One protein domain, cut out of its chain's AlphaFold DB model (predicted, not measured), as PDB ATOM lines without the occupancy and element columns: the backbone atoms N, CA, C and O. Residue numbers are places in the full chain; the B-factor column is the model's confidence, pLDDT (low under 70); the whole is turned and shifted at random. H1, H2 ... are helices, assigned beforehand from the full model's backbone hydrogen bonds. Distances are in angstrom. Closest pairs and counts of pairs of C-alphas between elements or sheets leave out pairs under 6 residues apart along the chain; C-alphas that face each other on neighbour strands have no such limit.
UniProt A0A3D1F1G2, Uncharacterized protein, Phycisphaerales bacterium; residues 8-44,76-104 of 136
ATOM      1  N   LYS A   8      31.175 -22.358  -6.360       81.81
ATOM      2  CA  LYS A   8      29.715 -22.352  -6.596       81.81
ATOM      3  C   LYS A   8      29.282 -21.274  -7.603       81.81
ATOM      4  O   LYS A   8      28.367 -21.487  -8.397       81.81
ATOM      5  N   ALA A   9      29.969 -20.130  -7.625       82.56
ATOM      6  CA  ALA A   9      29.729 -19.065  -8.600       82.56
ATOM      7  C   ALA A   9      30.038 -19.477 -10.058       82.56
ATOM      8  O   ALA A   9      29.336 -19.069 -10.986       82.56
ATOM      9  N   GLN A  10      31.080 -20.282 -10.289       80.62
ATOM     10  CA  GLN A  10      31.426 -20.810 -11.614       80.62
ATOM     11  C   GLN A  10      30.412 -21.859 -12.071       80.62
ATOM     12  O   GLN A  10      29.974 -21.809 -13.221       80.62
ATOM     13  N   GLU A  11      29.972 -22.740 -11.170       79.12
ATOM     14  CA  GLU A  11      28.902 -23.702 -11.455       79.12
ATOM     15  C   GLU A  11      27.612 -22.990 -11.881       79.12
ATOM     16  O   GLU A  11      27.030 -23.314 -12.918       79.12
ATOM     17  N   GLN A  12      27.196 -21.958 -11.138       83.19
ATOM     18  CA  GLN A  12      26.011 -21.166 -11.473       83.19
ATOM     19  C   GLN A  12      26.136 -20.476 -12.835       83.19
ATOM     20  O   GLN A  12      25.184 -20.493 -13.619       83.19
ATOM     21  N   LYS A  13      27.305 -19.908 -13.164       85.06
ATOM     22  CA  LYS A  13      27.548 -19.297 -14.483       85.06
ATOM     23  C   LYS A  13      27.417 -20.314 -15.617       85.06
ATOM     24  O   LYS A  13      26.814 -19.992 -16.641       85.06
ATOM     25  N   ILE A  14      27.944 -21.527 -15.439       80.44
ATOM     26  CA  ILE A  14      27.829 -22.610 -16.424       80.44
ATOM     27  C   ILE A  14      26.355 -22.998 -16.603       80.44
ATOM     28  O   ILE A  14      25.846 -22.975 -17.723       80.44
ATOM     29  N   VAL A  15      25.635 -23.252 -15.505       81.38
ATOM     30  CA  VAL A  15      24.208 -23.620 -15.538       81.38
ATOM     31  C   VAL A  15      23.357 -22.538 -16.212       81.38
ATOM     32  O   VAL A  15      22.508 -22.857 -17.047       81.38
ATOM     33  N   MET A  16      23.592 -21.257 -15.908       82.56
ATOM     34  CA  MET A  16      22.863 -20.150 -16.535       82.56
ATOM     35  C   MET A  16      23.142 -20.039 -18.038       82.56
ATOM     36  O   MET A  16      22.208 -19.816 -18.811       82.56
ATOM     37  N   ARG A  17      24.394 -20.230 -18.480       81.12
ATOM     38  CA  ARG A  17      24.734 -20.240 -19.914       81.12
ATOM     39  C   ARG A  17      24.027 -21.373 -20.653       81.12
ATOM     40  O   ARG A  17      23.462 -21.124 -21.716       81.12
ATOM     41  N   PHE A  18      24.018 -22.577 -20.082       77.38
ATOM     42  CA  PHE A  18      23.316 -23.720 -20.669       77.38
ATOM     43  C   PHE A  18      21.807 -23.478 -20.753       77.38
ATOM     44  O   PHE A  18      21.231 -23.616 -21.830       77.38
ATOM     45  N   ARG A  19      21.177 -23.012 -19.663       77.56
ATOM     46  CA  ARG A  19      19.745 -22.666 -19.668       77.56
ATOM     47  C   ARG A  19      19.401 -21.615 -20.718       77.56
ATOM     48  O   ARG A  19      18.407 -21.762 -21.418       77.56
ATOM     49  N   ARG A  20      20.221 -20.569 -20.862       78.44
ATOM     50  CA  ARG A  20      19.962 -19.493 -21.828       78.44
ATOM     51  C   ARG A  20      20.090 -19.968 -23.276       78.44
ATOM     52  O   ARG A  20      19.239 -19.619 -24.089       78.44
ATOM     53  N   LYS A  21      21.113 -20.777 -23.586       77.38
ATOM     54  CA  LYS A  21      21.294 -21.368 -24.925       77.38
ATOM     55  C   LYS A  21      20.136 -22.286 -25.311       77.38
ATOM     56  O   LYS A  21      19.809 -22.363 -26.486       77.38
ATOM     57  N   ALA A  22      19.512 -22.935 -24.333       71.81
ATOM     58  CA  ALA A  22      18.380 -23.808 -24.582       71.81
ATOM     59  C   ALA A  22      17.019 -23.101 -24.628       71.81
ATOM     60  O   ALA A  22      16.124 -23.506 -25.356       71.81
ATOM     61  N   PHE A  23      16.815 -22.046 -23.845       76.94
ATOM     62  CA  PHE A  23      15.495 -21.417 -23.779       76.94
ATOM     63  C   PHE A  23      15.155 -20.632 -25.054       76.94
ATOM     64  O   PHE A  23      14.037 -20.713 -25.558       76.94
ATOM     65  N   LEU A  24      16.131 -19.903 -25.604       79.69
ATOM     66  CA  LEU A  24      15.943 -19.051 -26.781       79.69
ATOM     67  C   LEU A  24      15.396 -19.795 -28.022       79.69
ATOM     68  O   LEU A  24      14.394 -19.343 -28.573       79.69
ATOM     69  N   PRO A  25      15.976 -20.928 -28.465       75.62
ATOM     70  CA  PRO A  25      15.463 -21.648 -29.631       75.62
ATOM     71  C   PRO A  25      14.056 -22.216 -29.411       75.62
ATOM     72  O   PRO A  25      13.275 -22.211 -30.353       75.62
ATOM     73  N   VAL A  26      13.687 -22.646 -28.197       79.19
ATOM     74  CA  VAL A  26      12.326 -23.153 -27.920       79.19
ATOM     75  C   VAL A  26      11.280 -22.076 -28.184       79.19
ATOM     76  O   VAL A  26      10.292 -22.336 -28.867       79.19
ATOM     77  N   VAL A  27      11.522 -20.855 -27.698       81.69
ATOM     78  CA  VAL A  27      10.622 -19.718 -27.931       81.69
ATOM     79  C   VAL A  27      10.523 -19.404 -29.425       81.69
ATOM     80  O   VAL A  27       9.418 -19.229 -29.934       81.69
ATOM     81  N   CYS A  28      11.649 -19.409 -30.148       82.00
ATOM     82  CA  CYS A  28      11.648 -19.192 -31.596       82.00
ATOM     83  C   CYS A  28      10.836 -20.257 -32.349       82.00
ATOM     84  O   CYS A  28      10.072 -19.909 -33.245       82.00
ATOM     85  N   ILE A  29      10.958 -21.541 -31.993       81.38
ATOM     86  CA  ILE A  29      10.221 -22.607 -32.689       81.38
ATOM     87  C   ILE A  29       8.722 -22.518 -32.408       81.38
ATOM     88  O   ILE A  29       7.925 -22.647 -33.334       81.38
ATOM     89  N   LEU A  30       8.328 -22.270 -31.155       82.06
ATOM     90  CA  LEU A  30       6.918 -22.080 -30.806       82.06
ATOM     91  C   LEU A  30       6.314 -20.898 -31.574       82.06
ATOM     92  O   LEU A  30       5.201 -21.002 -32.083       82.06
ATOM     93  N   PHE A  31       7.070 -19.809 -31.723       84.06
ATOM     94  CA  PHE A  31       6.653 -18.656 -32.516       84.06
ATOM     95  C   PHE A  31       6.510 -18.993 -34.011       84.06
ATOM     96  O   PHE A  31       5.510 -18.628 -34.626       84.06
ATOM     97  N   ILE A  32       7.448 -19.755 -34.586       83.94
ATOM     98  CA  ILE A  32       7.366 -20.233 -35.978       83.94
ATOM     99  C   ILE A  32       6.139 -21.136 -36.182       83.94
ATOM    100  O   ILE A  32       5.400 -20.949 -37.145       83.94
ATOM    101  N   LEU A  33       5.886 -22.081 -35.270       82.06
ATOM    102  CA  LEU A  33       4.710 -22.958 -35.322       82.06
ATOM    103  C   LEU A  33       3.399 -22.174 -35.202       82.06
ATOM    104  O   LEU A  33       2.415 -22.513 -35.859       82.06
ATOM    105  N   MET A  34       3.374 -21.116 -34.390       85.69
ATOM    106  CA  MET A  34       2.218 -20.229 -34.269       85.69
ATOM    107  C   MET A  34       1.955 -19.465 -35.575       85.69
ATOM    108  O   MET A  34       0.817 -19.445 -36.041       85.69
ATOM    109  N   ILE A  35       2.994 -18.897 -36.203       83.69
ATOM    110  CA  ILE A  35       2.875 -18.230 -37.513       83.69
ATOM    111  C   ILE A  35       2.404 -19.216 -38.583       83.69
ATOM    112  O   ILE A  35       1.531 -18.884 -39.377       83.69
ATOM    113  N   PHE A  36       2.953 -20.432 -38.596       80.38
ATOM    114  CA  PHE A  36       2.562 -21.453 -39.562       80.38
ATOM    115  C   PHE A  36       1.082 -21.836 -39.426       80.38
ATOM    116  O   PHE A  36       0.364 -21.840 -40.423       80.38
ATOM    117  N   ASN A  37       0.598 -22.070 -38.199       79.56
ATOM    118  CA  ASN A  37      -0.826 -22.315 -37.943       79.56
ATOM    119  C   ASN A  37      -1.697 -21.135 -38.401       79.56
ATOM    120  O   ASN A  37      -2.709 -21.338 -39.071       79.56
ATOM    121  N   LEU A  38      -1.281 -19.899 -38.103       82.12
ATOM    122  CA  LEU A  38      -2.000 -18.703 -38.541       82.12
ATOM    123  C   LEU A  38      -2.077 -18.631 -40.076       82.12
ATOM    124  O   LEU A  38      -3.146 -18.374 -40.625       82.12
ATOM    125  N   LEU A  39      -0.980 -18.913 -40.780       79.81
ATOM    126  CA  LEU A  39      -0.960 -18.945 -42.244       79.81
ATOM    127  C   LEU A  39      -1.885 -20.029 -42.804       79.81
ATOM    128  O   LEU A  39      -2.650 -19.740 -43.721       79.81
ATOM    129  N   GLN A  40      -1.880 -21.237 -42.234       74.31
ATOM    130  CA  GLN A  40      -2.763 -22.315 -42.689       74.31
ATOM    131  C   GLN A  40      -4.242 -21.939 -42.559       74.31
ATOM    132  O   GLN A  40      -4.994 -22.124 -43.514       74.31
ATOM    133  N   THR A  41      -4.645 -21.351 -41.427       74.25
ATOM    134  CA  THR A  41      -6.048 -20.957 -41.196       74.25
ATOM    135  C   THR A  41      -6.547 -19.856 -42.132       74.25
ATOM    136  O   THR A  41      -7.739 -19.802 -42.414       74.25
ATOM    137  N   ASN A  42      -5.656 -18.992 -42.633       73.75
ATOM    138  CA  ASN A  42      -6.033 -17.880 -43.508       73.75
ATOM    139  C   ASN A  42      -5.924 -18.214 -45.006       73.75
ATOM    140  O   ASN A  42      -6.681 -17.665 -45.799       73.75
ATOM    141  N   PHE A  43      -4.994 -19.089 -45.407       67.88
ATOM    142  CA  PHE A  43      -4.754 -19.401 -46.824       67.88
ATOM    143  C   PHE A  43      -5.509 -20.625 -47.345       67.88
ATOM    144  O   PHE A  43      -5.738 -20.706 -48.551       67.88
ATOM    145  N   PHE A  44      -5.914 -21.558 -46.479       57.69
ATOM    146  CA  PHE A  44      -6.762 -22.684 -46.870       57.69
ATOM    147  C   PHE A  44      -8.186 -22.436 -46.382       57.69
ATOM    148  O   PHE A  44      -8.530 -22.867 -45.279       57.69
ATOM    149  N   LEU A  76       6.926 -28.555 -44.840       78.31
ATOM    150  CA  LEU A  76       7.106 -27.387 -43.974       78.31
ATOM    151  C   LEU A  76       6.788 -27.692 -42.504       78.31
ATOM    152  O   LEU A  76       7.440 -27.137 -41.622       78.31
ATOM    153  N   GLY A  77       5.848 -28.599 -42.228       77.19
ATOM    154  CA  GLY A  77       5.519 -29.037 -40.871       77.19
ATOM    155  C   GLY A  77       6.578 -29.941 -40.227       77.19
ATOM    156  O   GLY A  77       6.765 -29.899 -39.011       77.19
ATOM    157  N   GLN A  78       7.324 -30.730 -41.007       79.44
ATOM    158  CA  GLN A  78       8.333 -31.651 -40.460       79.44
ATOM    159  C   GLN A  78       9.609 -30.958 -39.961       79.44
ATOM    160  O   GLN A  78      10.214 -31.393 -38.973       79.44
ATOM    161  N   VAL A  79      10.022 -29.868 -40.608       80.44
ATOM    162  CA  VAL A  79      11.227 -29.110 -40.232       80.44
ATOM    163  C   VAL A  79      11.177 -28.600 -38.779       80.44
ATOM    164  O   VAL A  79      12.100 -28.906 -38.020       80.44
ATOM    165  N   PRO A  80      10.124 -27.902 -38.309       79.31
ATOM    166  CA  PRO A  80      10.070 -27.435 -36.924       79.31
ATOM    167  C   PRO A  80       9.974 -28.587 -35.915       79.31
ATOM    168  O   PRO A  80      10.543 -28.488 -34.828       79.31
ATOM    169  N   ILE A  81       9.321 -29.700 -36.271       80.38
ATOM    170  CA  ILE A  81       9.213 -30.880 -35.398       80.38
ATOM    171  C   ILE A  81      10.586 -31.526 -35.184       80.38
ATOM    172  O   ILE A  81      10.983 -31.773 -34.045       80.38
ATOM    173  N   SER A  82      11.342 -31.770 -36.255       83.75
ATOM    174  CA  SER A  82      12.689 -32.352 -36.146       83.75
ATOM    175  C   SER A  82      13.639 -31.457 -35.340       83.75
ATOM    176  O   SER A  82      14.398 -31.950 -34.500       83.75
ATOM    177  N   PHE A  83      13.536 -30.137 -35.511       82.31
ATOM    178  CA  PHE A  83      14.314 -29.171 -34.743       82.31
ATOM    179  C   PHE A  83      13.911 -29.144 -33.254       82.31
ATOM    180  O   PHE A  83      14.786 -29.106 -32.386       82.31
ATOM    181  N   LEU A  84      12.613 -29.267 -32.930       82.31
ATOM    182  CA  LEU A  84      12.140 -29.450 -31.548       82.31
ATOM    183  C   LEU A  84      12.719 -30.709 -30.907       82.31
ATOM    184  O   LEU A  84      13.231 -30.642 -29.789       82.31
ATOM    185  N   ILE A  85      12.671 -31.844 -31.608       85.50
ATOM    186  CA  ILE A  85      13.198 -33.117 -31.100       85.50
ATOM    187  C   ILE A  85      14.698 -32.988 -30.814       85.50
ATOM    188  O   ILE A  85      15.143 -33.315 -29.711       85.50
ATOM    189  N   ALA A  86      15.476 -32.463 -31.764       83.94
ATOM    190  CA  ALA A  86      16.910 -32.237 -31.584       83.94
ATOM    191  C   ALA A  86      17.195 -31.341 -30.366       83.94
ATOM    192  O   ALA A  86      18.105 -31.618 -29.579       83.94
ATOM    193  N   HIS A  87      16.376 -30.308 -30.166       82.38
ATOM    194  CA  HIS A  87      16.502 -29.398 -29.040       82.38
ATOM    195  C   HIS A  87      16.191 -30.067 -27.690       82.38
ATOM    196  O   HIS A  87      16.963 -29.931 -26.737       82.38
ATOM    197  N   VAL A  88      15.101 -30.835 -27.597       83.56
ATOM    198  CA  VAL A  88      14.732 -31.594 -26.387       83.56
ATOM    199  C   VAL A  88      15.819 -32.610 -26.028       83.56
ATOM    200  O   VAL A  88      16.221 -32.707 -24.865       83.56
ATOM    201  N   VAL A  89      16.364 -33.321 -27.019       88.00
ATOM    202  CA  VAL A  89      17.486 -34.248 -26.814       88.00
ATOM    203  C   VAL A  89      18.731 -33.504 -26.326       88.00
ATOM    204  O   VAL A  89      19.400 -33.967 -25.397       88.00
ATOM    205  N   GLY A  90      19.036 -32.340 -26.906       84.44
ATOM    206  CA  GLY A  90      20.123 -31.469 -26.457       84.44
ATOM    207  C   GLY A  90      19.963 -31.047 -24.995       84.44
ATOM    208  O   GLY A  90      20.907 -31.168 -24.211       84.44
ATOM    209  N   MET A  91      18.752 -30.649 -24.605       82.44
ATOM    210  CA  MET A  91      18.397 -30.305 -23.228       82.44
ATOM    211  C   MET A  91      18.598 -31.465 -22.259       82.44
ATOM    212  O   MET A  91      19.272 -31.311 -21.242       82.44
ATOM    213  N   TYR A  92      18.091 -32.647 -22.604       86.00
ATOM    214  CA  TYR A  92      18.237 -33.837 -21.770       86.00
ATOM    215  C   TYR A  92      19.710 -34.219 -21.560       86.00
ATOM    216  O   TYR A  92      20.128 -34.567 -20.452       86.00
ATOM    217  N   ARG A  93      20.535 -34.108 -22.612       84.62
ATOM    218  CA  ARG A  93      21.986 -34.325 -22.516       84.62
ATOM    219  C   ARG A  93      22.651 -33.297 -21.598       84.62
ATOM    220  O   ARG A  93      23.471 -33.689 -20.767       84.62
ATOM    221  N   CYS A  94      22.281 -32.021 -21.705       81.75
ATOM    222  CA  CYS A  94      22.809 -30.961 -20.844       81.75
ATOM    223  C   CYS A  94      22.438 -31.188 -19.373       81.75
ATOM    224  O   CYS A  94      23.315 -31.155 -18.509       81.75
ATOM    225  N   ASP A  95      21.174 -31.499 -19.084       84.44
ATOM    226  CA  ASP A  95      20.710 -31.784 -17.724       84.44
ATOM    227  C   ASP A  95      21.434 -32.984 -17.110       84.44
ATOM    228  O   ASP A  95      21.797 -32.961 -15.931       84.44
ATOM    229  N   LYS A  96      21.714 -34.019 -17.911       85.75
ATOM    230  CA  LYS A  96      22.499 -35.177 -17.465       85.75
ATOM    231  C   LYS A  96      23.920 -34.776 -17.058       85.75
ATOM    232  O   LYS A  96      24.400 -35.233 -16.022       85.75
ATOM    233  N   VAL A  97      24.580 -33.906 -17.824       82.50
ATOM    234  CA  VAL A  97      25.918 -33.385 -17.485       82.50
ATOM    235  C   VAL A  97      25.869 -32.526 -16.220       82.50
ATOM    236  O   VAL A  97      26.691 -32.716 -15.326       82.50
ATOM    237  N   ILE A  98      24.878 -31.641 -16.089       80.88
ATOM    238  CA  ILE A  98      24.713 -30.790 -14.901       80.88
ATOM    239  C   ILE A  98      24.468 -31.634 -13.645       80.88
ATOM    240  O   ILE A  98      25.030 -31.341 -12.590       80.88
ATOM    241  N   LYS A  99      23.658 -32.697 -13.736       85.31
ATOM    242  CA  LYS A  99      23.445 -33.620 -12.612       85.31
ATOM    243  C   LYS A  99      24.747 -34.288 -12.175       85.31
ATOM    244  O   LYS A  99      25.004 -34.323 -10.979       85.31
ATOM    245  N   ARG A 100      25.580 -34.739 -13.123       82.00
ATOM    246  CA  ARG A 100      26.895 -35.341 -12.828       82.00
ATOM    247  C   ARG A 100      27.839 -34.372 -12.122       82.00
ATOM    248  O   ARG A 100      28.523 -34.765 -11.186       82.00
ATOM    249  N   ILE A 101      27.843 -33.115 -12.558       77.62
ATOM    250  CA  ILE A 101      28.606 -32.033 -11.924       77.62
ATOM    251  C   ILE A 101      28.166 -31.863 -10.467       77.62
ATOM    252  O   ILE A 101      28.985 -31.965  -9.562       77.62
ATOM    253  N   LYS A 102      26.856 -31.713 -10.226       77.94
ATOM    254  CA  LYS A 102      26.309 -31.532  -8.871       77.94
ATOM    255  C   LYS A 102      26.534 -32.730  -7.951       77.94
ATOM    256  O   LYS A 102      26.594 -32.554  -6.740       77.94
ATOM    257  N   SER A 103      26.607 -33.939  -8.502       83.00
ATOM    258  CA  SER A 103      26.838 -35.159  -7.730       83.00
ATOM    259  C   SER A 103      28.319 -35.452  -7.476       83.00
ATOM    260  O   SER A 103      28.617 -36.518  -6.949       83.00
ATOM    261  N   ASN A 104      29.241 -34.549  -7.846       81.81
ATOM    262  CA  ASN A 104      30.688 -34.792  -7.824       81.81
ATOM    263  C   ASN A 104      31.082 -36.082  -8.561       81.81
ATOM    264  O   ASN A 104      32.028 -36.767  -8.188       81.81
TER     265      ASN A 104
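This is residues 8 to 44 and 76 to 104 of the 136 residues of an uncharacterized protein of Phycisphaerales bacterium (UniProt A0A3D1F1G2). Two long helices, H1 and H2, run side by side in opposite directions as a slim two-helix rod, and residues 38 to 44, of which 38 to 43 belong to H1, stick out past H2. The printed part has 66 residues with two named helices, H1 then H2, and no named strand; the class is all helix. It is only just loose, close to extended, with a radius of gyration of the C-alphas of 16.2 A and spans of 55 by 19 by 11 A.

H1, residues 8 to 43, begins with C-alpha 8 at (29.715, -22.352, -6.596) and measures 53.1 A from first to last C-alpha. H2, residues 76 to 102, measures 40.2 A and ends with C-alpha 102 at (26.309, -31.532, -8.871).

H1 and H2 touch, and their closest C-alphas, those of Ile 29 and Pro 80, are 6.4 A apart. They stand at a shallow tilt of 15 degrees and run opposite ways. O i to N i+4 pairs are within hydrogen-bond range in 30 of 32 cases in H1 and 21 of 23 in H2.

The two C-alphas farthest apart, those of Phe 44 and Asn 104, are 55.4 A apart. Residues 45 to 75 are not printed, and C-alphas 44 and 76 are 14.9 A apart across this cut. Mean pLDDT of the printed part is 80.5; residues 43 to 44 are under 70.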